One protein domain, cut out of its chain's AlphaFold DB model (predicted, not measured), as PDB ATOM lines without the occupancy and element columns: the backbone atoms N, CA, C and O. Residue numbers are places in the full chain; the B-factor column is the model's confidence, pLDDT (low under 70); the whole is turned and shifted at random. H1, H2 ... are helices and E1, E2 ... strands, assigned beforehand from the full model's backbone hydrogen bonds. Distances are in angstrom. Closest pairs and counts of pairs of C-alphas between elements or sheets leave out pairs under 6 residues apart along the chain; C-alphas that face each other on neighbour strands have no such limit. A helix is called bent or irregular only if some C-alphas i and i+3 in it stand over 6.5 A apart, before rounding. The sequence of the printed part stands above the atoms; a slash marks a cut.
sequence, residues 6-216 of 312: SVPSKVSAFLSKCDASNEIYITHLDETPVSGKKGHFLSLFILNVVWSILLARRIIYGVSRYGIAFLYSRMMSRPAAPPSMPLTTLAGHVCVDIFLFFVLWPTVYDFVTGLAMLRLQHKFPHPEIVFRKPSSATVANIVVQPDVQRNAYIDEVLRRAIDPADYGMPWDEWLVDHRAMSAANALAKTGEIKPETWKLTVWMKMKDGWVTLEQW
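AT A GLANCE: This is residues 6 to 216 of the 312 residues of an uncharacterized protein of Serpula lacrymans var. lacrymans (strain S7.9) (UniProt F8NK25). A long helical arm reaches out from a head built on a small, strongly twisted sheet: H2 runs outward, H3 and a long link make the turn at the far end, and the bent H4 comes back to the head. There H1 and H8 cover one face of the sheet, two layers with helices on one face, and the helical hairpin H5 and H6 only grazes the sheet. The 211 printed residues hold nine named helices and five named strands, in the order H1 E1 H2 H3 H4 E2 H5 H6 H7 E3 H8 H9 E4 E5; the sheet runs E3 E2 E1 E4 E5, antiparallel, and the class is mixed. The whole is loose, with a radius of gyration of the C-alphas of 23.2 A, and spans 73 by 43 by 33 A.

HOW THE PARTS SIT: H1, residues 9 to 18, is on the sheet at a height of 9.5 A. E1, residues 24 to 30, has as neighbours E2, residues 128 to 134, with N 28 and O 130 3.1 A apart, and E4, residues 201 to 206, with N 25 and O 203 2.8 A apart, both within hydrogen-bond range. H2, residues 34 to 65, is close to but not clearly touching H3, residues 68 to 75; their closest C-alphas, Val 63 and Ala 69, are 5.6 A apart. H4, residues 87 to 122, was assigned as one helix by its hydrogen bonds but is bent, with C-alphas 103 and 106 6.6 A apart; its arms are H4a, residues 87 to 103, and H4b, residues 106 to 122. Residues 55 to 65 of H2 touch H4a, opposite ways at a shallow tilt of 24 degrees, closest at C-alphas Arg 58 and Asp 97, 7.2 A. H5, residues 136 to 144, touches residues 150 to 154 of H6, residues 147 to 162, closest at C-alphas Ile 142 and Arg 150, 6.2 A. H7, residues 164 to 167, is not on the sheet. E3, residues 174 to 176, is an edge strand beside E2, with N 133 and O 175 2.9 A apart. H8, residues 178 to 190, lies over E2 and touches H4b, closest at C-alphas Gly 114 and His 178, 5.1 A. H9, residues 195 to 198, is on the sheet. E4 and E5, residues 209 to 213, form a hairpin, with N 204 and O 211 2.9 A apart. Every O i to N i+4 pair is within hydrogen-bond range in H1, H3, H4a, H5 and H8, against 27 of 28 in H2, 11 of 13 in H4b and 10 of 12 in H6; H7 and H9 are too short for such a pair.

IN THESE COORDINATES: H1 begins at C-alpha 9 (27.939, 70.351, -34.348). H2 measures 45.3 A from first to last C-alpha and ends at C-alpha 65 (47.667, 19.620, -16.437); H4a measures 24.3 A and H4b 23.0 A. E5 ends at C-alpha 213 (19.589, 60.635, -43.880).

THE WHOLE: The C-alphas of Pro 79 and Gln 215, the two farthest apart, are 74.1 A apart. The printed part has no cut, and the link of 11 residues from H3 to H4 is long. The mean pLDDT of the printed part is 83.6, and 21 residues are under 70, among them residues 162 to 172.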
ATOM      1  N   SER A   6      22.997  68.576 -43.128       72.31
ATOM      2  CA  SER A   6      24.170  68.756 -42.278       72.31
ATOM      3  C   SER A   6      23.825  68.487 -40.813       72.31
ATOM      4  O   SER A   6      22.783  68.903 -40.300       72.31
ATOM      5  N   VAL A   7      24.718  67.774 -40.129       78.31
ATOM      6  CA  VAL A   7      24.516  67.345 -38.741       78.31
ATOM      7  C   VAL A   7      24.849  68.478 -37.762       78.31
ATOM      8  O   VAL A   7      25.892  69.123 -37.914       78.31
ATOM      9  N   PRO A   8      24.040  68.704 -36.704       81.56
ATOM     10  CA  PRO A   8      24.376  69.653 -35.644       81.56
ATOM     11  C   PRO A   8      25.757  69.382 -35.026       81.56
ATOM     12  O   PRO A   8      26.110  68.238 -34.739       81.56
ATOM     13  N   SER A   9      26.520  70.440 -34.741       81.50
ATOM     14  CA  SER A   9      27.939  70.351 -34.348       81.50
ATOM     15  C   SER A   9      28.228  69.459 -33.130       81.50
ATOM     16  O   SER A   9      29.252  68.783 -33.085       81.50
ATOM     17  N   LYS A  10      27.325  69.408 -32.143       86.25
ATOM     18  CA  LYS A  10      27.474  68.531 -30.966       86.25
ATOM     19  C   LYS A  10      27.317  67.048 -31.310       86.25
ATOM     20  O   LYS A  10      28.028  66.208 -30.765       86.25
ATOM     21  N   VAL A  11      26.402  66.731 -32.225       85.62
ATOM     22  CA  VAL A  11      26.131  65.357 -32.663       85.62
ATOM     23  C   VAL A  11      27.269  64.859 -33.548       85.62
ATOM     24  O   VAL A  11      27.754  63.750 -33.348       85.62
ATOM     25  N   SER A  12      27.778  65.695 -34.457       84.62
ATOM     26  CA  SER A  12      28.926  65.329 -35.296       84.62
ATOM     27  C   SER A  12      30.206  65.122 -34.475       84.62
ATOM     28  O   SER A  12      30.957  64.175 -34.731       84.62
ATOM     29  N   ALA A  13      30.435  65.942 -33.441       87.06
ATOM     30  CA  ALA A  13      31.540  65.753 -32.500       87.06
ATOM     31  C   ALA A  13      31.405  64.442 -31.707       87.06
ATOM     32  O   ALA A  13      32.385  63.714 -31.544       87.06
ATOM     33  N   PHE A  14      30.189  64.113 -31.256       90.06
ATOM     34  CA  PHE A  14      29.899  62.842 -30.593       90.06
ATOM     35  C   PHE A  14      30.184  61.640 -31.504       90.06
ATOM     36  O   PHE A  14      30.949  60.755 -31.119       90.06
ATOM     37  N   LEU A  15      29.625  61.632 -32.719       86.62
ATOM     38  CA  LEU A  15      29.792  60.532 -33.676       86.62
ATOM     39  C   LEU A  15      31.269  60.315 -34.026       86.62
ATOM     40  O   LEU A  15      31.743  59.184 -34.040       86.62
ATOM     41  N   SER A  16      32.027  61.404 -34.189       86.06
ATOM     42  CA  SER A  16      33.471  61.346 -34.450       86.06
ATOM     43  C   SER A  16      34.287  60.765 -33.289       86.06
ATOM     44  O   SER A  16      35.378  60.243 -33.513       86.06
ATOM     45  N   LYS A  17      33.791  60.868 -32.048       86.38
ATOM     46  CA  LYS A  17      34.475  60.382 -30.840       86.38
ATOM     47  C   LYS A  17      34.174  58.912 -30.536       86.38
ATOM     48  O   LYS A  17      35.023  58.238 -29.955       86.38
ATOM     49  N   CYS A  18      32.972  58.438 -30.863       79.25
ATOM     50  CA  CYS A  18      32.530  57.084 -30.522       79.25
ATOM     51  C   CYS A  18      33.309  56.003 -31.274       79.25
ATOM     52  O   CYS A  18      33.686  55.011 -30.650       79.25
ATOM     53  N   ASP A  19      33.614  56.222 -32.556       67.81
ATOM     54  CA  ASP A  19      34.528  55.365 -33.306       67.81
ATOM     55  C   ASP A  19      35.027  56.073 -34.576       67.81
ATOM     56  O   ASP A  19      34.239  56.463 -35.437       67.81
ATOM     57  N   ALA A  20      36.342  56.263 -34.701       60.41
ATOM     58  CA  ALA A  20      36.925  57.004 -35.822       60.41
ATOM     59  C   ALA A  20      36.886  56.220 -37.144       60.41
ATOM     60  O   ALA A  20      36.932  56.845 -38.210       60.41
ATOM     61  N   SER A  21      36.807  54.883 -37.067       62.41
ATOM     62  CA  SER A  21      36.811  53.979 -38.223       62.41
ATOM     63  C   SER A  21      35.429  53.689 -38.794       62.41
ATOM     64  O   SER A  21      35.342  53.205 -39.918       62.41
ATOM     65  N   ASN A  22      34.351  53.953 -38.050       65.88
ATOM     66  CA  ASN A  22      33.006  53.686 -38.549       65.88
ATOM     67  C   ASN A  22      32.514  54.872 -39.373       65.88
ATOM     68  O   ASN A  22      32.435  56.001 -38.891       65.88
ATOM     69  N   GLU A  23      32.157  54.593 -40.621       75.75
ATOM     70  CA  GLU A  23      31.651  55.602 -41.549       75.75
ATOM     71  C   GLU A  23      30.124  55.692 -41.532       75.75
ATOM     72  O   GLU A  23      29.577  56.676 -42.013       75.75
ATOM     73  N   ILE A  24      29.422  54.699 -40.973       83.25
ATOM     74  CA  ILE A  24      27.957  54.641 -40.968       83.25
ATOM     75  C   ILE A  24      27.449  54.197 -39.592       83.25
ATOM     76  O   ILE A  24      27.909  53.197 -39.040       83.25
ATOM     77  N   TYR A  25      26.455  54.916 -39.075       87.12
ATOM     78  CA  TYR A  25      25.687  54.559 -37.887       87.12
ATOM     79  C   TYR A  25      24.195  54.593 -38.181       87.12
ATOM     80  O   TYR A  25      23.707  55.467 -38.891       87.12
ATOM     81  N   ILE A  26      23.454  53.687 -37.556       86.25
ATOM     82  CA  ILE A  26      21.994  53.725 -37.521       86.25
ATOM     83  C   ILE A  26      21.568  53.848 -36.073       86.25
ATOM     84  O   ILE A  26      21.950  53.033 -35.230       86.25
ATOM     85  N   THR A  27      20.772  54.867 -35.783       89.31
ATOM     86  CA  THR A  27      20.191  55.064 -34.459       89.31
ATOM     87  C   THR A  27      18.705  54.841 -34.503       89.31
ATOM     88  O   THR A  27      18.069  55.196 -35.489       89.31
ATOM     89  N   HIS A  28      18.145  54.295 -33.432       87.88
ATOM     90  CA  HIS A  28      16.708  54.326 -33.192       87.88
ATOM     91  C   HIS A  28      16.416  54.358 -31.694       87.88
ATOM     92  O   HIS A  28      17.261  54.009 -30.863       87.88
ATOM     93  N   LEU A  29      15.190  54.762 -31.370       88.31
ATOM     94  CA  LEU A  29      14.635  54.638 -30.033       88.31
ATOM     95  C   LEU A  29      13.883  53.315 -29.940       88.31
ATOM     96  O   LEU A  29      12.901  53.100 -30.646       88.31
ATOM     97  N   ASP A  30      14.375  52.430 -29.087       85.88
ATOM     98  CA  ASP A  30      13.774  51.136 -28.815       85.88
ATOM     99  C   ASP A  30      12.745  51.254 -27.680       85.88
ATOM    100  O   ASP A  30      13.084  51.413 -26.496       85.88
ATOM    101  N   GLU A  31      11.480  51.155 -28.081       87.56
ATOM    102  CA  GLU A  31      10.286  51.191 -27.235       87.56
ATOM    103  C   GLU A  31       9.876  49.801 -26.720       87.56
ATOM    104  O   GLU A  31       8.800  49.641 -26.145       87.56
ATOM    105  N   THR A  32      10.709  48.766 -26.869       84.44
ATOM    106  CA  THR A  32      10.364  47.457 -26.301       84.44
ATOM    107  C   THR A  32      10.180  47.536 -24.776       84.44
ATOM    108  O   THR A  32      10.855  48.314 -24.077       84.44
ATOM    109  N   PRO A  33       9.244  46.747 -24.218       90.94
ATOM    110  CA  PRO A  33       8.948  46.788 -22.797       90.94
ATOM    111  C   PRO A  33      10.148  46.315 -21.975       90.94
ATOM    112  O   PRO A  33      10.846  45.355 -22.315       90.94
ATOM    113  N   VAL A  34      10.353  46.959 -20.823       92.25
ATOM    114  CA  VAL A  34      11.484  46.686 -19.920       92.25
ATOM    115  C   VAL A  34      11.536  45.220 -19.470       92.25
ATOM    116  O   VAL A  34      12.621  44.682 -19.255       92.25
ATOM    117  N   SER A  35      10.385  44.551 -19.338       90.94
ATOM    118  CA  SER A  35      10.307  43.121 -19.007       90.94
ATOM    119  C   SER A  35      10.963  42.242 -20.077       90.94
ATOM    120  O   SER A  35      11.773  41.381 -19.733       90.94
ATOM    121  N   GLY A  36      10.688  42.506 -21.359       89.31
ATOM    122  CA  GLY A  36      11.295  41.793 -22.484       89.31
ATOM    123  C   GLY A  36      12.812  41.980 -22.528       89.31
ATOM    124  O   GLY A  36      13.561  41.004 -22.608       89.31
ATOM    125  N   LYS A  37      13.281  43.221 -22.347       89.88
ATOM    126  CA  LYS A  37      14.718  43.543 -22.305       89.88
ATOM    127  C   LYS A  37      15.449  42.830 -21.169       89.88
ATOM    128  O   LYS A  37      16.547  42.309 -21.368       89.88
ATOM    129  N   LYS A  38      14.842  42.788 -19.978       93.19
ATOM    130  CA  LYS A  38      15.383  42.061 -18.821       93.19
ATOM    131  C   LYS A  38      15.465  40.562 -19.086       93.19
ATOM    132  O   LYS A  38      16.475  39.963 -18.737       93.19
ATOM    133  N   GLY A  39      14.439  39.979 -19.709       91.44
ATOM    134  CA  GLY A  39      14.433  38.567 -20.095       91.44
ATOM    135  C   GLY A  39      15.569  38.234 -21.062       91.44
ATOM    136  O   GLY A  39      16.367  37.342 -20.785       91.44
ATOM    137  N   HIS A  40      15.709  39.009 -22.141       89.62
ATOM    138  CA  HIS A  40      16.791  38.817 -23.110       89.62
ATOM    139  C   HIS A  40      18.181  38.979 -22.472       89.62
ATOM    140  O   HIS A  40      19.054  38.130 -22.651       89.62
ATOM    141  N   PHE A  41      18.370  40.028 -21.663       94.06
ATOM    142  CA  PHE A  41      19.615  40.225 -20.921       94.06
ATOM    143  C   PHE A  41      19.913  39.060 -19.973       94.06
ATOM    144  O   PHE A  41      21.055  38.617 -19.912       94.06
ATOM    145  N   LEU A  42      18.910  38.549 -19.253       94.94
ATOM    146  CA  LEU A  42      19.084  37.432 -18.327       94.94
ATOM    147  C   LEU A  42      19.518  36.157 -19.058       94.94
ATOM    148  O   LEU A  42      20.436  35.484 -18.592       94.94
ATOM    149  N   SER A  43      18.923  35.855 -20.215       94.62
ATOM    150  CA  SER A  43      19.335  34.720 -21.050       94.62
ATOM    151  C   SER A  43      20.800  34.832 -21.477       94.62
ATOM    152  O   SER A  43      21.571  33.887 -21.295       94.62
ATOM    153  N   LEU A  44      21.212  36.005 -21.973       93.75
ATOM    154  CA  LEU A  44      22.608  36.259 -22.345       93.75
ATOM    155  C   LEU A  44      23.545  36.206 -21.131       93.75
ATOM    156  O   LEU A  44      24.644  35.663 -21.227       93.75
ATOM    157  N   PHE A  45      23.115  36.732 -19.986       96.06
ATOM    158  CA  PHE A  45      23.886  36.718 -18.748       96.06
ATOM    159  C   PHE A  45      24.154  35.290 -18.268       96.06
ATOM    160  O   PHE A  45      25.305  34.944 -18.013       96.06
ATOM    161  N   ILE A  46      23.121  34.444 -18.202       96.75
ATOM    162  CA  ILE A  46      23.256  33.038 -17.792       96.75
ATOM    163  C   ILE A  46      24.223  32.300 -18.722       96.75
ATOM    164  O   ILE A  46      25.129  31.618 -18.244       96.75
ATOM    165  N   LEU A  47      24.077  32.474 -20.038       95.69
ATOM    166  CA  LEU A  47      24.950  31.834 -21.022       95.69
ATOM    167  C   LEU A  47      26.421  32.248 -20.837       95.69
ATOM    168  O   LEU A  47      27.306  31.393 -20.780       95.69
ATOM    169  N   ASN A  48      26.677  33.545 -20.647       95.75
ATOM    170  CA  ASN A  48      28.028  34.059 -20.413       95.75
ATOM    171  C   ASN A  48      28.609  33.620 -19.061       95.75
ATOM    172  O   ASN A  48      29.813  33.373 -18.970       95.75
ATOM    173  N   VAL A  49      27.782  33.457 -18.021       96.62
ATOM    174  CA  VAL A  49      28.209  32.865 -16.742       96.62
ATOM    175  C   VAL A  49      28.639  31.412 -16.939       96.62
ATOM    176  O   VAL A  49      29.704  31.026 -16.458       96.62
ATOM    177  N   VAL A  50      27.871  30.617 -17.690       97.06
ATOM    178  CA  VAL A  50      28.234  29.225 -18.006       97.06
ATOM    179  C   VAL A  50      29.570  29.169 -18.748       97.06
ATOM    180  O   VAL A  50      30.465  28.428 -18.337       97.06
ATOM    181  N   TRP A  51      29.755  29.985 -19.788       96.31
ATOM    182  CA  TRP A  51      31.028  30.053 -20.515       96.31
ATOM    183  C   TRP A  51      32.189  30.521 -19.638       96.31
ATOM    184  O   TRP A  51      33.271  29.937 -19.699       96.31
ATOM    185  N   SER A  52      31.962  31.504 -18.764       95.94
ATOM    186  CA  SER A  52      32.971  31.982 -17.812       95.94
ATOM    187  C   SER A  52      33.394  30.886 -16.833       95.94
ATOM    188  O   SER A  52      34.586  30.703 -16.594       95.94
ATOM    189  N   ILE A  53      32.440  30.108 -16.306       96.25
ATOM    190  CA  ILE A  53      32.722  28.963 -15.427       96.25
ATOM    191  C   ILE A  53      33.517  27.894 -16.181       96.25
ATOM    192  O   ILE A  53      34.480  27.353 -15.635       96.25
ATOM    193  N   LEU A  54      33.152  27.597 -17.434       95.56
ATOM    194  CA  LEU A  54      33.890  26.648 -18.268       95.56
ATOM    195  C   LEU A  54      35.333  27.114 -18.498       95.56
ATOM    196  O   LEU A  54      36.254  26.338 -18.247       95.56
ATOM    197  N   LEU A  55      35.547  28.371 -18.891       95.12
ATOM    198  CA  LEU A  55      36.884  28.941 -19.090       95.12
ATOM    199  C   LEU A  55      37.697  28.945 -17.788       95.12
ATOM    200  O   LEU A  55      38.815  28.429 -17.769       95.12
ATOM    201  N   ALA A  56      37.126  29.426 -16.682       95.12
ATOM    202  CA  ALA A  56      37.786  29.436 -15.376       95.12
ATOM    203  C   ALA A  56      38.183  28.021 -14.935       95.12
ATOM    204  O   ALA A  56      39.315  27.784 -14.510       95.12
ATOM    205  N   ARG A  57      37.283  27.046 -15.115       94.69
ATOM    206  CA  ARG A  57      37.571  25.634 -14.860       94.69
ATOM    207  C   ARG A  57      38.737  25.148 -15.723       94.69
ATOM    208  O   ARG A  57      39.641  24.494 -15.203       94.69
ATOM    209  N   ARG A  58      38.739  25.445 -17.026       93.62
ATOM    210  CA  ARG A  58      39.823  25.027 -17.932       93.62
ATOM    211  C   ARG A  58      41.165  25.653 -17.538       93.62
ATOM    212  O   ARG A  58      42.146  24.916 -17.522       93.62
ATOM    213  N   ILE A  59      41.196  26.915 -17.099       91.31
ATOM    214  CA  ILE A  59      42.404  27.572 -16.559       91.31
ATOM    215  C   ILE A  59      42.903  26.853 -15.308       91.31
ATOM    216  O   ILE A  59      44.049  26.409 -15.275       91.31
ATOM    217  N   ILE A  60      42.043  26.694 -14.295       90.88
ATOM    218  CA  ILE A  60      42.424  26.133 -12.988       90.88
ATOM    219  C   ILE A  60      42.997  24.722 -13.148       90.88
ATOM    220  O   ILE A  60      44.075  24.422 -12.636       90.88
ATOM    221  N   TYR A  61      42.319  23.856 -13.906       89.00
ATOM    222  CA  TYR A  61      42.824  22.503 -14.153       89.00
ATOM    223  C   TYR A  61      43.985  22.477 -15.156       89.00
ATOM    224  O   TYR A  61      44.826  21.579 -15.085       89.00
ATOM    225  N   GLY A  62      44.055  23.446 -16.069       86.19
ATOM    226  CA  GLY A  62      45.156  23.626 -17.012       86.19
ATOM    227  C   GLY A  62      46.484  23.900 -16.307       86.19
ATOM    228  O   GLY A  62      47.496  23.316 -16.682       86.19
ATOM    229  N   VAL A  63      46.480  24.690 -15.227       83.94
ATOM    230  CA  VAL A  63      47.686  24.982 -14.428       83.94
ATOM    231  C   VAL A  63      48.360  23.697 -13.930       83.94
ATOM    232  O   VAL A  63      49.579  23.548 -14.041       83.94
ATOM    233  N   SER A  64      47.581  22.733 -13.439       83.31
ATOM    234  CA  SER A  64      48.113  21.426 -13.038       83.31
ATOM    235  C   SER A  64      48.427  20.534 -14.244       83.31
ATOM    236  O   SER A  64      49.490  19.916 -14.284       83.31
ATOM    237  N   ARG A  65      47.540  20.490 -15.251       85.69
ATOM    238  CA  ARG A  65      47.667  19.620 -16.437       85.69
ATOM    239  C   ARG A  65      48.911  19.925 -17.271       85.69
ATOM    240  O   ARG A  65      49.574  19.001 -17.726       85.69
ATOM    241  N   TYR A  66      49.234  21.203 -17.449       84.19
ATOM    242  CA  TYR A  66      50.364  21.666 -18.260       84.19
ATOM    243  C   TYR A  66      51.677  21.749 -17.476       84.19
ATOM    244  O   TYR A  66      52.666  22.272 -17.980       84.19
ATOM    245  N   GLY A  67      51.704  21.252 -16.234       79.31
ATOM    246  CA  GLY A  67      52.902  21.278 -15.400       79.31
ATOM    247  C   GLY A  67      53.301  22.679 -14.924       79.31
ATOM    248  O   GLY A  67      54.381  22.826 -14.360       79.31
ATOM    249  N   ILE A  68      52.449  23.700 -15.080       82.00
ATOM    250  CA  ILE A  68      52.706  25.062 -14.579       82.00
ATOM    251  C   ILE A  68      52.815  25.036 -13.048       82.00
ATOM    252  O   ILE A  68      53.749  25.604 -12.487       82.00
ATOM    253  N   ALA A  69      51.927  24.302 -12.368       76.56
ATOM    254  CA  ALA A  69      52.012  24.081 -10.921       76.56
ATOM    255  C   ALA A  69      53.326  23.393 -10.506       76.56
ATOM    256  O   ALA A  69      53.918  23.747  -9.485       76.56
ATOM    257  N   PHE A  70      53.794  22.431 -11.307       81.19
ATOM    258  CA  PHE A  70      55.051  21.718 -11.078       81.19
ATOM    259  C   PHE A  70      56.262  22.647 -11.255       81.19
ATOM    260  O   PHE A  70      57.123  22.704 -10.377       81.19
ATOM    261  N   LEU A  71      56.294  23.438 -12.334       83.25
ATOM    262  CA  LEU A  71      57.335  24.440 -12.583       83.25
ATOM    263  C   LEU A  71      57.380  25.495 -11.469       83.25
ATOM    264  O   LEU A  71      58.448  25.758 -10.918       83.25
ATOM    265  N   TYR A  72      56.223  26.035 -11.079       84.88
ATOM    266  CA  TYR A  72      56.114  26.998  -9.982       84.88
ATOM    267  C   TYR A  72      56.591  26.411  -8.644       84.88
ATOM    268  O   TYR A  72      57.352  27.045  -7.915       84.88
ATOM    269  N   SER A  73      56.215  25.167  -8.336       81.19
ATOM    270  CA  SER A  73      56.674  24.477  -7.122       81.19
ATOM    271  C   SER A  73      58.186  24.258  -7.117       81.19
ATOM    272  O   SER A  73      58.820  24.448  -6.081       81.19
ATOM    273  N   ARG A  74      58.781  23.948  -8.277       84.31
ATOM    274  CA  ARG A  74      60.236  23.818  -8.434       84.31
ATOM    275  C   ARG A  74      60.963  25.143  -8.196       84.31
ATOM    276  O   ARG A  74      61.991  25.140  -7.529       84.31
ATOM    277  N   MET A  75      60.420  26.263  -8.678       87.44
ATOM    278  CA  MET A  75      60.961  27.599  -8.377       87.44
ATOM    279  C   MET A  75      60.889  27.922  -6.878       87.44
ATOM    280  O   MET A  75      61.807  28.523  -6.332       87.44
ATOM    281  N   MET A  76      59.832  27.470  -6.197       88.25
ATOM    282  CA  MET A  76      59.626  27.666  -4.756       88.25
ATOM    283  C   MET A  76      60.284  26.586  -3.875       88.25
ATOM    284  O   MET A  76      60.021  26.545  -2.674       88.25
ATOM    285  N   SER A  77      61.111  25.698  -4.445       87.69
ATOM    286  CA  SER A  77      61.749  24.567  -3.741       87.69
ATOM    287  C   SER A  77      60.770  23.672  -2.960       87.69
ATOM    288  O   SER A  77      61.115  23.112  -1.919       87.69
ATOM    289  N   ARG A  78      59.533  23.529  -3.451       82.50
ATOM    290  CA  ARG A  78      58.511  22.643  -2.874       82.50
ATOM    291  C   ARG A  78      58.443  21.320  -3.643       82.50
ATOM    292  O   ARG A  78      58.524  21.334  -4.874       82.50
ATOM    293  N   PRO A  79      58.242  20.183  -2.955       77.06
ATOM    294  CA  PRO A  79      58.049  18.904  -3.623       77.06
ATOM    295  C   PRO A  79      56.730  18.918  -4.405       77.06
ATOM    296  O   PRO A  79      55.668  19.185  -3.847       77.06
ATOM    297  N   ALA A  80      56.801  18.621  -5.701       77.69
ATOM    298  CA  ALA A  80      55.640  18.459  -6.568       77.69
ATOM    299  C   ALA A  80      55.868  17.295  -7.535       77.69
ATOM    300  O   ALA A  80      56.983  17.090  -8.018       77.69
ATOM    301  N   ALA A  81      54.809  16.538  -7.819       76.62
ATOM    302  CA  ALA A  81      54.866  15.446  -8.780       76.62
ATOM    303  C   ALA A  81      54.933  15.994 -10.220       76.62
ATOM    304  O   ALA A  81      54.225  16.959 -10.533       76.62
ATOM    305  N   PRO A  82      55.755  15.399 -11.103       74.50
ATOM    306  CA  PRO A  82      55.774  15.768 -12.510       74.50
ATOM    307  C   PRO A  82      54.454  15.372 -13.192       74.50
ATOM    308  O   PRO A  82      53.812  14.399 -12.783       74.50
ATOM    309  N   PRO A  83      54.042  16.090 -14.251       76.81
ATOM    310  CA  PRO A  83      52.896  15.679 -15.051       76.81
ATOM    311  C   PRO A  83      53.169  14.307 -15.692       76.81
ATOM    312  O   PRO A  83      54.202  14.105 -16.321       76.81
ATOM    313  N   SER A  84      52.238  13.362 -15.535       79.44
ATOM    314  CA  SER A  84      52.364  11.969 -16.002       79.44
ATOM    315  C   SER A  84      51.673  11.692 -17.345       79.44
ATOM    316  O   SER A  84      51.548  10.542 -17.761       79.44
ATOM    317  N   MET A  85      51.180  12.733 -18.022       83.88
ATOM    318  CA  MET A  85      50.344  12.593 -19.214       83.88
ATOM    319  C   MET A  85      51.185  12.385 -20.488       83.88
ATOM    320  O   MET A  85      52.151  13.124 -20.692       83.88
ATOM    321  N   PRO A  86      50.803  11.451 -21.384       88.00
ATOM    322  CA  PRO A  86      51.441  11.300 -22.690       88.00
ATOM    323  C   PRO A  86      51.385  12.592 -23.514       88.00
ATOM    324  O   PRO A  86      50.381  13.309 -23.497       88.00
ATOM    325  N   LEU A  87      52.437  12.855 -24.296       85.12
ATOM    326  CA  LEU A  87      52.561  14.082 -25.091       85.12
ATOM    327  C   LEU A  87      51.409  14.266 -26.094       85.12
ATOM    328  O   LEU A  87      50.941  15.382 -26.295       85.12
ATOM    329  N   THR A  88      50.914  13.181 -26.692       86.31
ATOM    330  CA  THR A  88      49.794  13.213 -27.648       86.31
ATOM    331  C   THR A  88      48.481  13.630 -26.985       86.31
ATOM    332  O   THR A  88      47.763  14.482 -27.506       86.31
ATOM    333  N   THR A  89      48.185  13.090 -25.801       88.94
ATOM    334  CA  THR A  89      47.018  13.480 -24.998       88.94
ATOM    335  C   THR A  89      47.128  14.934 -24.540       88.94
ATOM    336  O   THR A  89      46.149  15.680 -24.605       88.94
ATOM    337  N   LEU A  90      48.330  15.358 -24.136       87.44
ATOM    338  CA  LEU A  90      48.603  16.740 -23.753       87.44
ATOM    339  C   LEU A  90      48.356  17.703 -24.922       87.44
ATOM    340  O   LEU A  90      47.643  18.691 -24.751       87.44
ATOM    341  N   ALA A  91      48.879  17.386 -26.110       87.62
ATOM    342  CA  ALA A  91      48.685  18.181 -27.321       87.62
ATOM    343  C   ALA A  91      47.198  18.313 -27.688       87.62
ATOM    344  O   ALA A  91      46.731  19.417 -27.962       87.62
ATOM    345  N   GLY A  92      46.426  17.224 -27.602       92.56
ATOM    346  CA  GLY A  92      44.976  17.265 -27.820       92.56
ATOM    347  C   GLY A  92      44.256  18.212 -26.853       92.56
ATOM    348  O   GLY A  92      43.416  19.010 -27.273       92.56
ATOM    349  N   HIS A  93      44.617  18.191 -25.566       91.25
ATOM    350  CA  HIS A  93      44.060  19.126 -24.586       91.25
ATOM    351  C   HIS A  93      44.417  20.584 -24.880       91.25
ATOM    352  O   HIS A  93      43.531  21.434 -24.766       91.25
ATOM    353  N   VAL A  94      45.662  20.855 -25.288       90.62
ATOM    354  CA  VAL A  94      46.114  22.197 -25.684       90.62
ATOM    355  C   VAL A  94      45.308  22.701 -26.878       90.62
ATOM    356  O   VAL A  94      44.783  23.807 -26.813       90.62
ATOM    357  N   CYS A  95      45.134  21.892 -27.928       93.75
ATOM    358  CA  CYS A  95      44.339  22.280 -29.096       93.75
ATOM    359  C   CYS A  95      42.895  22.630 -28.716       93.75
ATOM    360  O   CYS A  95      42.376  23.658 -29.148       93.75
ATOM    361  N   VAL A  96      42.258  21.811 -27.871       94.25
ATOM    362  CA  VAL A  96      40.896  22.081 -27.388       94.25
ATOM    363  C   VAL A  96      40.849  23.343 -26.527       94.25
ATOM    364  O   VAL A  96      39.917  24.125 -26.664       94.25
ATOM    365  N   ASP A  97      41.832  23.561 -25.649       94.00
ATOM    366  CA  ASP A  97      41.889  24.778 -24.833       94.00
ATOM    367  C   ASP A  97      42.054  26.026 -25.677       94.00
ATOM    368  O   ASP A  97      41.281  26.965 -25.514       94.00
ATOM    369  N   ILE A  98      43.000  26.015 -26.609       93.56
ATOM    370  CA  ILE A  98      43.212  27.118 -27.542       93.56
ATOM    371  C   ILE A  98      41.918  27.401 -28.308       93.56
ATOM    372  O   ILE A  98      41.469  28.542 -28.327       93.56
ATOM    373  N   PHE A  99      41.271  26.372 -28.862       94.88
ATOM    374  CA  PHE A  99      39.999  26.523 -29.567       94.88
ATOM    375  C   PHE A  99      38.905  27.141 -28.681       94.88
ATOM    376  O   PHE A  99      38.282  28.129 -29.067       94.88
ATOM    377  N   LEU A 100      38.697  26.604 -27.474       94.75
ATOM    378  CA  LEU A 100      37.697  27.125 -26.537       94.75
ATOM    379  C   LEU A 100      37.995  28.568 -26.132       94.75
ATOM    380  O   LEU A 100      37.070  29.369 -26.043       94.75
ATOM    381  N   PHE A 101      39.262  28.911 -25.912       94.94
ATOM    382  CA  PHE A 101      39.664  30.281 -25.625       94.94
ATOM    383  C   PHE A 101      39.375  31.205 -26.800       94.94
ATOM    384  O   PHE A 101      38.703  32.210 -26.605       94.94
ATOM    385  N   PHE A 102      39.802  30.860 -28.014       95.00
ATOM    386  CA  PHE A 102      39.569  31.701 -29.191       95.00
ATOM    387  C   PHE A 102      38.084  31.925 -29.491       95.00
ATOM    388  O   PHE A 102      37.726  33.006 -29.946       95.00
ATOM    389  N   VAL A 103      37.221  30.943 -29.219       93.31
ATOM    390  CA  VAL A 103      35.779  31.055 -29.488       93.31
ATOM    391  C   VAL A 103      35.023  31.723 -28.333       93.31
ATOM    392  O   VAL A 103      34.215  32.627 -28.549       93.31
ATOM    393  N   LEU A 104      35.260  31.296 -27.089       94.25
ATOM    394  CA  LEU A 104      34.450  31.734 -25.946       94.25
ATOM    395  C   LEU A 104      34.961  33.029 -25.312       94.25
ATOM    396  O   LEU A 104      34.144  33.819 -24.839       94.25
ATOM    397  N   TRP A 105      36.279  33.262 -25.284       94.62
ATOM    398  CA  TRP A 105      36.840  34.445 -24.621       94.62
ATOM    399  C   TRP A 105      36.350  35.759 -25.237       94.62
ATOM    400  O   TRP A 105      35.875  36.587 -24.461       94.62
ATOM    401  N   PRO A 106      36.382  35.967 -26.573       92.88
ATOM    402  CA  PRO A 106      35.869  37.202 -27.165       92.88
ATOM    403  C   PRO A 106      34.398  37.426 -26.825       92.88
ATOM    404  O   PRO A 106      34.027  38.510 -26.400       92.88
ATOM    405  N   THR A 107      33.581  36.370 -26.887       91.44
ATOM    406  CA  THR A 107      32.146  36.463 -26.601       91.44
ATOM    407  C   THR A 107      31.868  36.894 -25.155       91.44
ATOM    408  O   THR A 107      31.063  37.795 -24.914       91.44
ATOM    409  N   VAL A 108      32.569  36.295 -24.185       94.75
ATOM    410  CA  VAL A 108      32.459  36.674 -22.766       94.75
ATOM    411  C   VAL A 108      32.987  38.087 -22.536       94.75
ATOM    412  O   VAL A 108      32.356  38.878 -21.833       94.75
ATOM    413  N   TYR A 109      34.132  38.416 -23.131       94.75
ATOM    414  CA  TYR A 109      34.752  39.729 -23.005       94.75
ATOM    415  C   TYR A 109      33.848  40.843 -23.556       94.75
ATOM    416  O   TYR A 109      33.615  41.838 -22.863       94.75
ATOM    417  N   ASP A 110      33.280  40.656 -24.747       90.88
ATOM    418  CA  ASP A 110      32.376  41.611 -25.396       90.88
ATOM    419  C   ASP A 110      31.074  41.774 -24.606       90.88
ATOM    420  O   ASP A 110      30.588  42.894 -24.417       90.88
ATOM    421  N   PHE A 111      30.527  40.682 -24.061       94.00
ATOM    422  CA  PHE A 111      29.353  40.757 -23.192       94.00
ATOM    423  C   PHE A 111      29.636  41.560 -21.917       94.00
ATOM    424  O   PHE A 111      28.849  42.441 -21.558       94.00
ATOM    425  N   VAL A 112      30.750  41.272 -21.232       94.00
ATOM    426  CA  VAL A 112      31.106  41.935 -19.971       94.00
ATOM    427  C   VAL A 112      31.396  43.415 -20.205       94.00
ATOM    428  O   VAL A 112      30.825  44.259 -19.520       94.00
ATOM    429  N   THR A 113      32.247  43.741 -21.178       92.12
ATOM    430  CA  THR A 113      32.686  45.124 -21.432       92.12
ATOM    431  C   THR A 113      31.651  45.971 -22.173       92.12
ATOM    432  O   THR A 113      31.642  47.191 -22.011       92.12
ATOM    433  N   GLY A 114      30.761  45.345 -22.943       91.62
ATOM    434  CA  GLY A 114      29.685  46.005 -23.672       91.62
ATOM    435  C   GLY A 114      28.367  45.972 -22.908       91.62
ATOM    436  O   GLY A 114      28.041  46.886 -22.145       91.62
ATOM    437  N   LEU A 115      27.577  44.922 -23.144       92.06
ATOM    438  CA  LEU A 115      26.183  44.863 -22.706       92.06
ATOM    439  C   LEU A 115      26.038  44.900 -21.176       92.06
ATOM    440  O   LEU A 115      25.197  45.638 -20.663       92.06
ATOM    441  N   ALA A 116      26.845  44.145 -20.430       94.06
ATOM    442  CA  ALA A 116      26.749  44.104 -18.972       94.06
ATOM    443  C   ALA A 116      27.113  45.454 -18.335       94.06
ATOM    444  O   ALA A 116      26.373  45.944 -17.479       94.06
ATOM    445  N   MET A 117      28.191  46.099 -18.797       93.50
ATOM    446  CA  MET A 117      28.575  47.439 -18.339       93.50
ATOM    447  C   MET A 117      27.520  48.498 -18.675       93.50
ATOM    448  O   MET A 117      27.175  49.309 -17.810       93.50
ATOM    449  N   LEU A 118      26.939  48.452 -19.880       93.88
ATOM    450  CA  LEU A 118      25.825  49.324 -20.264       93.88
ATOM    451  C   LEU A 118      24.656  49.190 -19.276       93.88
ATOM    452  O   LEU A 118      24.139  50.196 -18.779       93.88
ATOM    453  N   ARG A 119      24.260  47.954 -18.946       94.31
ATOM    454  CA  ARG A 119      23.169  47.692 -17.992       94.31
ATOM    455  C   ARG A 119      23.527  48.087 -16.564       94.31
ATOM    456  O   ARG A 119      22.660  48.596 -15.858       94.31
ATOM    457  N   LEU A 120      24.780  47.937 -16.146       93.12
ATOM    458  CA  LEU A 120      25.224  48.379 -14.824       93.12
ATOM    459  C   LEU A 120      25.113  49.907 -14.671       93.12
ATOM    460  O   LEU A 120      24.646  50.396 -13.643       93.12
ATOM    461  N   GLN A 121      25.489  50.660 -15.707       92.88
ATOM    462  CA  GLN A 121      25.526  52.128 -15.673       92.88
ATOM    463  C   GLN A 121      24.168  52.790 -15.960       92.88
ATOM    464  O   GLN A 121      23.821  53.826 -15.376       92.88
ATOM    465  N   HIS A 122      23.386  52.225 -16.882       91.75
ATOM    466  CA  HIS A 122      22.163  52.854 -17.394       91.75
ATOM    467  C   HIS A 122      20.889  52.048 -17.122       91.75
ATOM    468  O   HIS A 122      19.798  52.568 -17.348       91.75
ATOM    469  N   LYS A 123      20.997  50.837 -16.556       92.50
ATOM    470  CA  LYS A 123      19.871  49.924 -16.302       92.50
ATOM    471  C   LYS A 123      19.129  49.600 -17.609       92.50
ATOM    472  O   LYS A 123      19.749  49.229 -18.605       92.50
ATOM    473  N   PHE A 124      17.806  49.713 -17.598       91.69
ATOM    474  CA  PHE A 124      16.927  49.449 -18.733       91.69
ATOM    475  C   PHE A 124      16.065  50.691 -18.983       91.69
ATOM    476  O   PHE A 124      14.947  50.753 -18.467       91.69
ATOM    477  N   PRO A 125      16.601  51.714 -19.675       88.38
ATOM    478  CA  PRO A 125      15.839  52.910 -19.996       88.38
ATOM    479  C   PRO A 125      14.712  52.582 -20.985       88.38
ATOM    480  O   PRO A 125      14.802  51.641 -21.779       88.38
ATOM    481  N   HIS A 126      13.636  53.359 -20.912       87.69
ATOM    482  CA  HIS A 126      12.513  53.282 -21.834       87.69
ATOM    483  C   HIS A 126      12.040  54.716 -22.132       87.69
ATOM    484  O   HIS A 126      11.573  55.380 -21.203       87.69
ATOM    485  N   PRO A 127      12.200  55.215 -23.372       90.25
ATOM    486  CA  PRO A 127      12.815  54.550 -24.534       90.25
ATOM    487  C   PRO A 127      14.336  54.345 -24.377       90.25
ATOM    488  O   PRO A 127      15.001  55.077 -23.642       90.25
ATOM    489  N   GLU A 128      14.901  53.339 -25.052       90.12
ATOM    490  CA  GLU A 128      16.354  53.100 -25.076       90.12
ATOM    491  C   GLU A 128      16.977  53.579 -26.382       90.12
ATOM    492  O   GLU A 128      16.495  53.259 -27.461       90.12
ATOM    493  N   ILE A 129      18.083  54.310 -26.284       93.00
ATOM    494  CA  ILE A 129      18.849  54.736 -27.452       93.00
ATOM    495  C   ILE A 129      19.706  53.565 -27.932       93.00
ATOM    496  O   ILE A 129      20.608  53.131 -27.208       93.00
ATOM    497  N   VAL A 130      19.453  53.083 -29.147       90.75
ATOM    498  CA  VAL A 130      20.198  51.981 -29.764       90.75
ATOM    499  C   VAL A 130      21.033  52.507 -30.920       90.75
ATOM    500  O   VAL A 130      20.509  53.147 -31.827       90.75
ATOM    501  N   PHE A 131      22.328  52.196 -30.892       91.56
ATOM    502  CA  PHE A 131      23.260  52.440 -31.987       91.56
ATOM    503  C   PHE A 131      23.607  51.122 -32.655       91.56
ATOM    504  O   PHE A 131      23.946  50.147 -31.980       91.56
ATOM    505  N   ARG A 132      23.562  51.115 -33.981       88.50
ATOM    506  CA  ARG A 132      24.029  50.012 -34.809       88.50
ATOM    507  C   ARG A 132      25.078  50.499 -35.793       88.50
ATOM    508  O   ARG A 132      24.987  51.617 -36.296       88.50
ATOM    509  N   LYS A 133      26.050  49.638 -36.066       87.94
ATOM    510  CA  LYS A 133      27.115  49.842 -37.049       87.94
ATOM    511  C   LYS A 133      27.153  48.665 -38.023       87.94
ATOM    512  O   LYS A 133      26.744  47.566 -37.634       87.94
ATOM    513  N   PRO A 134      27.614  48.868 -39.265       84.12
ATOM    514  CA  PRO A 134      27.714  47.774 -40.215       84.12
ATOM    515  C   PRO A 134      28.705  46.723 -39.700       84.12
ATOM    516  O   PRO A 134      29.722  47.053 -39.081       84.12
ATOM    517  N   SER A 135      28.408  45.448 -39.937       82.69
ATOM    518  CA  SER A 135      29.351  44.366 -39.659       82.69
ATOM    519  C   SER A 135      30.555  44.455 -40.601       82.69
ATOM    520  O   SER A 135      30.469  45.015 -41.697       82.69
ATOM    521  N   SER A 136      31.693  43.875 -40.209       77.00
ATOM    522  CA  SER A 136      32.889  43.854 -41.065       77.00
ATOM    523  C   SER A 136      32.624  43.184 -42.417       77.00
ATOM    524  O   SER A 136      33.197  43.589 -43.425       77.00
ATOM    525  N   ALA A 137      31.728  42.191 -42.449       76.62
ATOM    526  CA  ALA A 137      31.288  41.546 -43.681       76.62
ATOM    527  C   ALA A 137      30.481  42.510 -44.563       76.62
ATOM    528  O   ALA A 137      30.756  42.616 -45.754       76.62
ATOM    529  N   THR A 138      29.551  43.273 -43.981       79.12
ATOM    530  CA  THR A 138      28.788  44.297 -44.710       79.12
ATOM    531  C   THR A 138      29.698  45.377 -45.285       79.12
ATOM    532  O   THR A 138      29.566  45.727 -46.455       79.12
ATOM    533  N   VAL A 139      30.667  45.869 -44.504       75.50
ATOM    534  CA  VAL A 139      31.652  46.848 -44.994       75.50
ATOM    535  C   VAL A 139      32.471  46.264 -46.147       75.50
ATOM    536  O   VAL A 139      32.616  46.916 -47.179       75.50
ATOM    537  N   ALA A 140      32.954  45.027 -46.017       72.06
ATOM    538  CA  ALA A 140      33.690  44.358 -47.088       72.06
ATOM    539  C   ALA A 140      32.841  44.221 -48.362       72.06
ATOM    540  O   ALA A 140      33.319  44.542 -49.449       72.06
ATOM    541  N   ASN A 141      31.570  43.835 -48.229       76.44
ATOM    542  CA  ASN A 141      30.650  43.727 -49.358       76.44
ATOM    543  C   ASN A 141      30.448  45.075 -50.055       76.44
ATOM    544  O   ASN A 141      30.506  45.123 -51.278       76.44
ATOM    545  N   ILE A 142      30.288  46.173 -49.303       72.12
ATOM    546  CA  ILE A 142      30.172  47.530 -49.866       72.12
ATOM    547  C   ILE A 142      31.438  47.917 -50.646       72.12
ATOM    548  O   ILE A 142      31.350  48.459 -51.749       72.12
ATOM    549  N   VAL A 143      32.620  47.637 -50.089       71.75
ATOM    550  CA  VAL A 143      33.910  47.999 -50.700       71.75
ATOM    551  C   VAL A 143      34.168  47.217 -51.989       71.75
ATOM    552  O   VAL A 143      34.704  47.781 -52.942       71.75
ATOM    553  N   VAL A 144      33.757  45.947 -52.046       73.31
ATOM    554  CA  VAL A 144      33.933  45.081 -53.225       73.31
ATOM    555  C   VAL A 144      33.027  45.495 -54.393       73.31
ATOM    556  O   VAL A 144      33.344  45.183 -55.542       73.31
ATOM    557  N   GLN A 145      31.935  46.230 -54.145       72.19
ATOM    558  CA  GLN A 145      31.054  46.670 -55.228       72.19
ATOM    559  C   GLN A 145      31.743  47.665 -56.181       72.19
ATOM    560  O   GLN A 145      32.441  48.584 -55.724       72.19
ATOM    561  N   PRO A 146      31.494  47.556 -57.505       74.12
ATOM    562  CA  PRO A 146      31.913  48.559 -58.481       74.12
ATOM    563  C   PRO A 146      31.345  49.942 -58.143       74.12
ATOM    564  O   PRO A 146      30.199  50.043 -57.709       74.12
ATOM    565  N   ASP A 147      32.096  51.016 -58.409       71.06
ATOM    566  CA  ASP A 147      31.713  52.394 -58.039       71.06
ATOM    567  C   ASP A 147      30.297  52.788 -58.510       71.06
ATOM    568  O   ASP A 147      29.571  53.477 -57.795       71.06
ATOM    569  N   VAL A 148      29.880  52.300 -59.684       72.50
ATOM    570  CA  VAL A 148      28.560  52.572 -60.281       72.50
ATOM    571  C   VAL A 148      27.416  51.917 -59.495       72.50
ATOM    572  O   VAL A 148      26.330  52.483 -59.404       72.50
ATOM    573  N   GLN A 149      27.652  50.740 -58.907       73.31
ATOM    574  CA  GLN A 149      26.639  49.960 -58.179       73.31
ATOM    575  C   GLN A 149      26.733  50.134 -56.662       73.31
ATOM    576  O   GLN A 149      25.755  49.894 -55.957       73.31
ATOM    577  N   ARG A 150      27.876  50.601 -56.147       69.06
ATOM    578  CA  ARG A 150      28.114  50.782 -54.711       69.06
ATOM    579  C   ARG A 150      27.045  51.647 -54.054       69.06
ATOM    580  O   ARG A 150      26.545  51.286 -52.996       69.06
ATOM    581  N   ASN A 151      26.655  52.751 -54.690       68.88
ATOM    582  CA  ASN A 151      25.632  53.644 -54.142       68.88
ATOM    583  C   ASN A 151      24.252  52.976 -54.068       68.88
ATOM    584  O   ASN A 151      23.555  53.157 -53.076       68.88
ATOM    585  N   ALA A 152      23.881  52.181 -55.077       71.94
ATOM    586  CA  ALA A 152      22.624  51.435 -55.078       71.94
ATOM    587  C   ALA A 152      22.622  50.335 -54.006       71.94
ATOM    588  O   ALA A 152      21.640  50.174 -53.290       71.94
ATOM    589  N   TYR A 153      23.748  49.636 -53.839       74.56
ATOM    590  CA  TYR A 153      23.904  48.623 -52.797       74.56
ATOM    591  C   TYR A 153      23.863  49.224 -51.386       74.56
ATOM    592  O   TYR A 153      23.202  48.685 -50.502       74.56
ATOM    593  N   ILE A 154      24.526  50.366 -51.164       71.94
ATOM    594  CA  ILE A 154      24.438  51.100 -49.893       71.94
ATOM    595  C   ILE A 154      22.984  51.495 -49.621       71.94
ATOM    596  O   ILE A 154      22.502  51.266 -48.517       71.94
ATOM    597  N   ASP A 155      22.280  52.045 -50.613       73.75
ATOM    598  CA  ASP A 155      20.876  52.438 -50.466       73.75
ATOM    599  C   ASP A 155      19.987  51.241 -50.096       73.75
ATOM    600  O   ASP A 155      19.201  51.316 -49.153       73.75
ATOM    601  N   GLU A 156      20.186  50.092 -50.744       78.06
ATOM    602  CA  GLU A 156      19.477  48.851 -50.429       78.06
ATOM    603  C   GLU A 156      19.751  48.362 -48.997       78.06
ATOM    604  O   GLU A 156      18.816  48.053 -48.251       78.06
ATOM    605  N   VAL A 157      21.022  48.311 -48.588       77.88
ATOM    606  CA  VAL A 157      21.433  47.888 -47.237       77.88
ATOM    607  C   VAL A 157      20.861  48.828 -46.171       77.88
ATOM    608  O   VAL A 157      20.372  48.367 -45.137       77.88
ATOM    609  N   LEU A 158      20.869  50.139 -46.426       75.88
ATOM    610  CA  LEU A 158      20.266  51.126 -45.531       75.88
ATOM    611  C   LEU A 158      18.749  50.962 -45.458       75.88
ATOM    612  O   LEU A 158      18.188  50.976 -44.366       75.88
ATOM    613  N   ARG A 159      18.078  50.744 -46.588       73.75
ATOM    614  CA  ARG A 159      16.624  50.574 -46.634       73.75
ATOM    615  C   ARG A 159      16.162  49.369 -45.812       73.75
ATOM    616  O   ARG A 159      15.245  49.509 -45.005       73.75
ATOM    617  N   ARG A 160      16.862  48.233 -45.921       73.81
ATOM    618  CA  ARG A 160      16.594  47.027 -45.109       73.81
ATOM    619  C   ARG A 160      16.803  47.248 -43.610       73.81
ATOM    620  O   ARG A 160      16.133  46.634 -42.787       73.81
ATOM    621  N   ALA A 161      17.731  48.127 -43.240       70.06
ATOM    622  CA  ALA A 161      18.028  48.415 -41.841       70.06
ATOM    623  C   ALA A 161      16.966  49.286 -41.155       70.06
ATOM    624  O   ALA A 161      16.853  49.298 -39.928       70.06
ATOM    625  N   ILE A 162      16.231  50.050 -41.955       68.19
ATOM    626  CA  ILE A 162      15.291  51.060 -41.497       68.19
ATOM    627  C   ILE A 162      13.846  50.540 -41.564       68.19
ATOM    628  O   ILE A 162      13.058  50.863 -40.673       68.19
ATOM    629  N   ASP A 163      13.522  49.711 -42.564       64.38
ATOM    630  CA  ASP A 163      12.245  48.997 -42.663       64.38
ATOM    631  C   ASP A 163      12.425  47.476 -42.536       64.38
ATOM    632  O   ASP A 163      12.513  46.748 -43.531       64.38
ATOM    633  N   PRO A 164      12.505  46.965 -41.301       57.34
ATOM    634  CA  PRO A 164      12.648  45.536 -41.087       57.34
ATOM    635  C   PRO A 164      11.360  44.744 -41.345       57.34
ATOM    636  O   PRO A 164      11.437  43.515 -41.387       57.34
ATOM    637  N   ALA A 165      10.197  45.399 -41.463       55.78
ATOM    638  CA  ALA A 165       8.925  44.715 -41.692       55.78
ATOM    639  C   ALA A 165       8.838  44.188 -43.130       55.78
ATOM    640  O   ALA A 165       8.451  43.039 -43.330       55.78
ATOM    641  N   ASP A 166       9.300  44.984 -44.096       46.78
ATOM    642  CA  ASP A 166       9.256  44.626 -45.517       46.78
ATOM    643  C   ASP A 166      10.399  43.686 -45.954       46.78
ATOM    644  O   ASP A 166      10.272  42.983 -46.955       46.78
ATOM    645  N   TYR A 167      11.522  43.650 -45.218       48.28
ATOM    646  CA  TYR A 167      12.744  42.941 -45.649       48.28
ATOM    647  C   TYR A 167      13.280  41.892 -44.670       48.28
ATOM    648  O   TYR A 167      14.265  41.215 -44.979       48.28
ATOM    649  N   GLY A 168      12.639  41.732 -43.508       47.94
ATOM    650  CA  GLY A 168      13.155  40.942 -42.392       47.94
ATOM    651  C   GLY A 168      14.306  41.662 -41.681       47.94
ATOM    652  O   GLY A 168      15.137  42.309 -42.312       47.94
ATOM    653  N   MET A 169      14.374  41.581 -40.346       51.62
ATOM    654  CA  MET A 169      15.443  42.247 -39.585       51.62
ATOM    655  C   MET A 169      16.830  41.698 -39.977       51.62
ATOM    656  O   MET A 169      17.105  40.528 -39.693       51.62
ATOM    657  N   PRO A 170      17.734  42.518 -40.554       58.28
ATOM    658  CA  PRO A 170      19.055  42.076 -40.990       58.28
ATOM    659  C   PRO A 170      20.022  42.060 -39.797       58.28
ATOM    660  O   PRO A 170      20.934  42.886 -39.692       58.28
ATOM    661  N   TRP A 171      19.788  41.152 -38.844       59.06
ATOM    662  CA  TRP A 171      20.564  41.060 -37.600       59.06
ATOM    663  C   TRP A 171      22.072  40.905 -37.843       59.06
ATOM    664  O   TRP A 171      22.859  41.473 -37.090       59.06
ATOM    665  N   ASP A 172      22.462  40.207 -38.913       67.38
ATOM    666  CA  ASP A 172      23.865  39.898 -39.224       67.38
ATOM    667  C   ASP A 172      24.614  41.061 -39.897       67.38
ATOM    668  O   ASP A 172      25.847  41.134 -39.869       67.38
ATOM    669  N   GLU A 173      23.884  42.006 -40.491       77.44
ATOM    670  CA  GLU A 173      24.489  43.131 -41.206       77.44
ATOM    671  C   GLU A 173      24.772  44.321 -40.291       77.44
ATOM    672  O   GLU A 173      25.653  45.127 -40.594       77.44
ATOM    673  N   TRP A 174      24.048  44.417 -39.170       83.81
ATOM    674  CA  TRP A 174      24.049  45.580 -38.286       83.81
ATOM    675  C   TRP A 174      24.247  45.188 -36.826       83.81
ATOM    676  O   TRP A 174      23.305  44.834 -36.108       83.81
ATOM    677  N   LEU A 175      25.484  45.344 -36.365       85.56
ATOM    678  CA  LEU A 175      25.903  45.026 -35.007       85.56
ATOM    679  C   LEU A 175      25.579  46.173 -34.054       85.56
ATOM    680  O   LEU A 175      25.750  47.345 -34.389       85.56
ATOM    681  N   VAL A 176      25.139  45.839 -32.844       87.75
ATOM    682  CA  VAL A 176      24.856  46.827 -31.796       87.75
ATOM    683  C   VAL A 176      26.165  47.370 -31.219       87.75
ATOM    684  O   VAL A 176      27.040  46.607 -30.814       87.75
ATOM    685  N   ASP A 177      26.290  48.693 -31.136       90.62
ATOM    686  CA  ASP A 177      27.444  49.365 -30.536       90.62
ATOM    687  C   ASP A 177      27.121  49.815 -29.103       90.62
ATOM    688  O   ASP A 177      26.650  50.929 -28.850       90.62
ATOM    689  N   HIS A 178      27.386  48.935 -28.135       91.19
ATOM    690  CA  HIS A 178      27.122  49.202 -26.717       91.19
ATOM    691  C   HIS A 178      27.904  50.400 -26.162       91.19
ATOM    692  O   HIS A 178      27.432  51.063 -25.232       91.19
ATOM    693  N   ARG A 179      29.079  50.705 -26.728       90.06
ATOM    694  CA  ARG A 179      29.906  51.832 -26.287       90.06
ATOM    695  C   ARG A 179      29.283  53.151 -26.729       90.06
ATOM    696  O   ARG A 179      29.133  54.050 -25.899       90.06
ATOM    697  N   ALA A 180      28.866  53.238 -27.992       91.62
ATOM    698  CA  ALA A 180      28.124  54.390 -28.499       91.62
ATOM    699  C   ALA A 180      26.794  54.571 -27.747       91.62
ATOM    700  O   ALA A 180      26.475  55.683 -27.331       91.62
ATOM    701  N   MET A 181      26.068  53.478 -27.465       93.12
ATOM    702  CA  MET A 181      24.847  53.521 -26.646       93.12
ATOM    703  C   MET A 181      25.101  54.067 -25.235       93.12
ATOM    704  O   MET A 181      24.349  54.921 -24.765       93.12
ATOM    705  N   SER A 182      26.141  53.592 -24.543       92.50
ATOM    706  CA  SER A 182      26.495  54.073 -23.198       92.50
ATOM    707  C   SER A 182      26.840  55.565 -23.223       92.50
ATOM    708  O   SER A 182      26.278  56.345 -22.450       92.50
ATOM    709  N   ALA A 183      27.671  55.991 -24.179       92.25
ATOM    710  CA  ALA A 183      28.052  57.390 -24.336       92.25
ATOM    711  C   ALA A 183      26.846  58.293 -24.663       92.25
ATOM    712  O   ALA A 183      26.686  59.349 -24.048       92.25
ATOM    713  N   ALA A 184      25.953  57.861 -25.559       92.75
ATOM    714  CA  ALA A 184      24.731  58.594 -25.886       92.75
ATOM    715  C   ALA A 184      23.798  58.719 -24.673       92.75
ATOM    716  O   ALA A 184      23.279  59.801 -24.398       92.75
ATOM    717  N   ASN A 185      23.628  57.641 -23.899       91.94
ATOM    718  CA  ASN A 185      22.830  57.674 -22.675       91.94
ATOM    719  C   ASN A 185      23.460  58.558 -21.586       91.94
ATOM    720  O   ASN A 185      22.734  59.154 -20.790       91.94
ATOM    721  N   ALA A 186      24.790  58.650 -21.517       91.75
ATOM    722  CA  ALA A 186      25.467  59.573 -20.610       91.75
ATOM    723  C   ALA A 186      25.174  61.035 -20.991       91.75
ATOM    724  O   ALA A 186      24.765  61.811 -20.127       91.75
ATOM    725  N   LEU A 187      25.273  61.378 -22.280       91.19
ATOM    726  CA  LEU A 187      24.966  62.726 -22.777       91.19
ATOM    727  C   LEU A 187      23.488  63.098 -22.620       91.19
ATOM    728  O   LEU A 187      23.169  64.232 -22.250       91.19
ATOM    729  N   ALA A 188      22.592  62.132 -22.825       90.88
ATOM    730  CA  ALA A 188      21.165  62.300 -22.582       90.88
ATOM    731  C   ALA A 188      20.864  62.606 -21.108       90.88
ATOM    732  O   ALA A 188      20.092  63.518 -20.818       90.88
ATOM    733  N   LYS A 189      21.521  61.912 -20.165       89.00
ATOM    734  CA  LYS A 189      21.386  62.187 -18.721       89.00
ATOM    735  C   LYS A 189      21.872  63.588 -18.340       89.00
ATOM    736  O   LYS A 189      21.283  64.204 -17.460       89.00
ATOM    737  N   THR A 190      22.925  64.086 -18.988       90.25
ATOM    738  CA  THR A 190      23.439  65.452 -18.768       90.25
ATOM    739  C   THR A 190      22.623  66.541 -19.475       90.25
ATOM    740  O   THR A 190      22.834  67.721 -19.213       90.25
ATOM    741  N   GLY A 191      21.702  66.171 -20.372       87.06
ATOM    742  CA  GLY A 191      20.914  67.115 -21.171       87.06
ATOM    743  C   GLY A 191      21.680  67.773 -22.325       87.06
ATOM    744  O   GLY A 191      21.157  68.687 -22.958       87.06
ATOM    745  N   GLU A 192      22.904  67.323 -22.627       89.31
ATOM    746  CA  GLU A 192      23.715  67.870 -23.722       89.31
ATOM    747  C   GLU A 192      23.128  67.556 -25.102       89.31
ATOM    748  O   GLU A 192      23.167  68.405 -25.998       89.31
ATOM    749  N   ILE A 193      22.583  66.344 -25.258       90.00
ATOM    750  CA  ILE A 193      21.881  65.880 -26.458       90.00
ATOM    751  C   ILE A 193      20.550  65.277 -26.023       90.00
ATOM    752  O   ILE A 193      20.499  64.421 -25.141       90.00
ATOM    753  N   LYS A 194      19.467  65.729 -26.650       88.50
ATOM    754  CA  LYS A 194      18.117  65.245 -26.372       88.50
ATOM    755  C   LYS A 194      17.940  63.808 -26.898       88.50
ATOM    756  O   LYS A 194      18.386  63.534 -28.012       88.50
ATOM    757  N   PRO A 195      17.291  62.887 -26.159       86.12
ATOM    758  CA  PRO A 195      17.045  61.520 -26.630       86.12
ATOM    759  C   PRO A 195      16.341  61.454 -27.991       86.12
ATOM    760  O   PRO A 195      16.624  60.571 -28.795       86.12
ATOM    761  N   GLU A 196      15.463  62.415 -28.280       86.06
ATOM    762  CA  GLU A 196      14.683  62.493 -29.517       86.06
ATOM    763  C   GLU A 196      15.546  62.728 -30.760       86.06
ATOM    764  O   GLU A 196      15.102  62.424 -31.866       86.06
ATOM    765  N   THR A 197      16.776  63.222 -30.590       85.69
ATOM    766  CA  THR A 197      17.771  63.328 -31.667       85.69
ATOM    767  C   THR A 197      18.157  61.955 -32.219       85.69
ATOM    768  O   THR A 197      18.567  61.855 -33.367       85.69
ATOM    769  N   TRP A 198      17.984  60.888 -31.433       87.38
ATOM    770  CA  TRP A 198      18.326  59.515 -31.815       87.38
ATOM    771  C   TRP A 198      17.129  58.701 -32.310       87.38
ATOM    772  O   TRP A 198      17.172  57.467 -32.306       87.38
ATOM    773  N   LYS A 199      16.050  59.369 -32.741       85.06
ATOM    774  CA  LYS A 199      14.991  58.712 -33.519       85.06
ATOM    775  C   LYS A 199      15.595  58.047 -34.761       85.06
ATOM    776  O   LYS A 199      16.738  58.312 -35.113       85.06
ATOM    777  N   LEU A 200      14.835  57.142 -35.380       78.81
ATOM    778  CA  LEU A 200      15.301  56.337 -36.510       78.81
ATOM    779  C   LEU A 200      16.001  57.214 -37.561       78.81
ATOM    780  O   LEU A 200      15.346  58.002 -38.237       78.81
ATOM    781  N   THR A 201      17.329  57.146 -37.625       80.94
ATOM    782  CA  THR A 201      18.166  58.040 -38.435       80.94
ATOM    783  C   THR A 201      19.444  57.313 -38.809       80.94
ATOM    784  O   THR A 201      20.046  56.621 -37.982       80.94
ATOM    785  N   VAL A 202      19.852  57.478 -40.064       82.06
ATOM    786  CA  VAL A 202      21.149  57.009 -40.541       82.06
ATOM    787  C   VAL A 202      22.109  58.186 -40.585       82.06
ATOM    788  O   VAL A 202      21.806  59.243 -41.139       82.06
ATOM    789  N   TRP A 203      23.279  57.977 -40.002       84.56
ATOM    790  CA  TRP A 203      24.382  58.918 -39.939       84.56
ATOM    791  C   TRP A 203      25.505  58.362 -40.789       84.56
ATOM    792  O   TRP A 203      25.923  57.225 -40.587       84.56
ATOM    793  N   MET A 204      26.009  59.160 -41.717       81.75
ATOM    794  CA  MET A 204      27.097  58.748 -42.592       81.75
ATOM    795  C   MET A 204      28.193  59.803 -42.579       81.75
ATOM    796  O   MET A 204      27.925  61.003 -42.564       81.75
ATOM    797  N   LYS A 205      29.443  59.360 -42.556       79.69
ATOM    798  CA  LYS A 205      30.619  60.215 -42.587       79.69
ATOM    799  C   LYS A 205      31.034  60.415 -44.039       79.69
ATOM    800  O   LYS A 205      31.466  59.485 -44.709       79.69
ATOM    801  N   MET A 206      30.894  61.641 -44.515       75.06
ATOM    802  CA  MET A 206      31.384  62.097 -45.811       75.06
ATOM    803  C   MET A 206      32.728  62.816 -45.636       75.06
ATOM    804  O   MET A 206      33.149  63.116 -44.515       75.06
ATOM    805  N   LYS A 207      33.397  63.134 -46.752       72.62
ATOM    806  CA  LYS A 207      34.661  63.897 -46.749       72.62
ATOM    807  C   LYS A 207      34.534  65.241 -46.021       72.62
ATOM    808  O   LYS A 207      35.458  65.635 -45.318       72.62
ATOM    809  N   ASP A 208      33.370  65.878 -46.135       69.81
ATOM    810  CA  ASP A 208      33.095  67.209 -45.581       69.81
ATOM    811  C   ASP A 208      32.466  67.173 -44.173       69.81
ATOM    812  O   ASP A 208      32.140  68.214 -43.604       69.81
ATOM    813  N   GLY A 209      32.303  65.980 -43.585       78.00
ATOM    814  CA  GLY A 209      31.750  65.789 -42.243       78.00
ATOM    815  C   GLY A 209      30.605  64.779 -42.182       78.00
ATOM    816  O   GLY A 209      30.368  64.009 -43.109       78.00
ATOM    817  N   TRP A 210      29.897  64.755 -41.053       81.38
ATOM    818  CA  TRP A 210      28.747  63.869 -40.863       81.38
ATOM    819  C   TRP A 210      27.500  64.433 -41.545       81.38
ATOM    820  O   TRP A 210      27.180  65.615 -41.387       81.38
ATOM    821  N   VAL A 211      26.781  63.565 -42.250       78.00
ATOM    822  CA  VAL A 211      25.499  63.844 -42.904       78.00
ATOM    823  C   VAL A 211      24.413  62.933 -42.341       78.00
ATOM    824  O   VAL A 211      24.668  61.768 -42.016       78.00
ATOM    825  N   THR A 212      23.202  63.469 -42.217       79.12
ATOM    826  CA  THR A 212      22.009  62.714 -41.831       79.12
ATOM    827  C   THR A 212      21.166  62.343 -43.036       79.12
ATOM    828  O   THR A 212      20.936  63.151 -43.937       79.12
ATOM    829  N   LEU A 213      20.647  61.118 -43.002       70.56
ATOM    830  CA  LEU A 213      19.589  60.635 -43.880       70.56
ATOM    831  C   LEU A 213      18.322  60.461 -43.030       70.56
ATOM    832  O   LEU A 213      18.037  59.381 -42.513       70.56
ATOM    833  N   GLU A 214      17.578  61.550 -42.832       58.75
ATOM    834  CA  GLU A 214      16.348  61.562 -42.015       58.75
ATOM    835  C   GLU A 214      15.063  61.319 -42.838       58.75
ATOM    836  O   GLU A 214      13.985  61.121 -42.279       58.75
ATOM    837  N   GLN A 215      15.134  61.333 -44.175       50.16
ATOM    838  CA  GLN A 215      13.963  61.652 -45.006       50.16
ATOM    839  C   GLN A 215      13.204  60.486 -45.655       50.16
ATOM    840  O   GLN A 215      12.123  60.727 -46.198       50.16
ATOM    841  N   TRP A 216      13.683  59.240 -45.580       44.47
ATOM    842  CA  TRP A 216      13.018  58.131 -46.290       44.47
ATOM    843  C   TRP A 216      11.549  57.944 -45.830       44.47
ATOM    844  O   TRP A 216      10.673  57.678 -46.647       44.47
TER     845      TRP A 216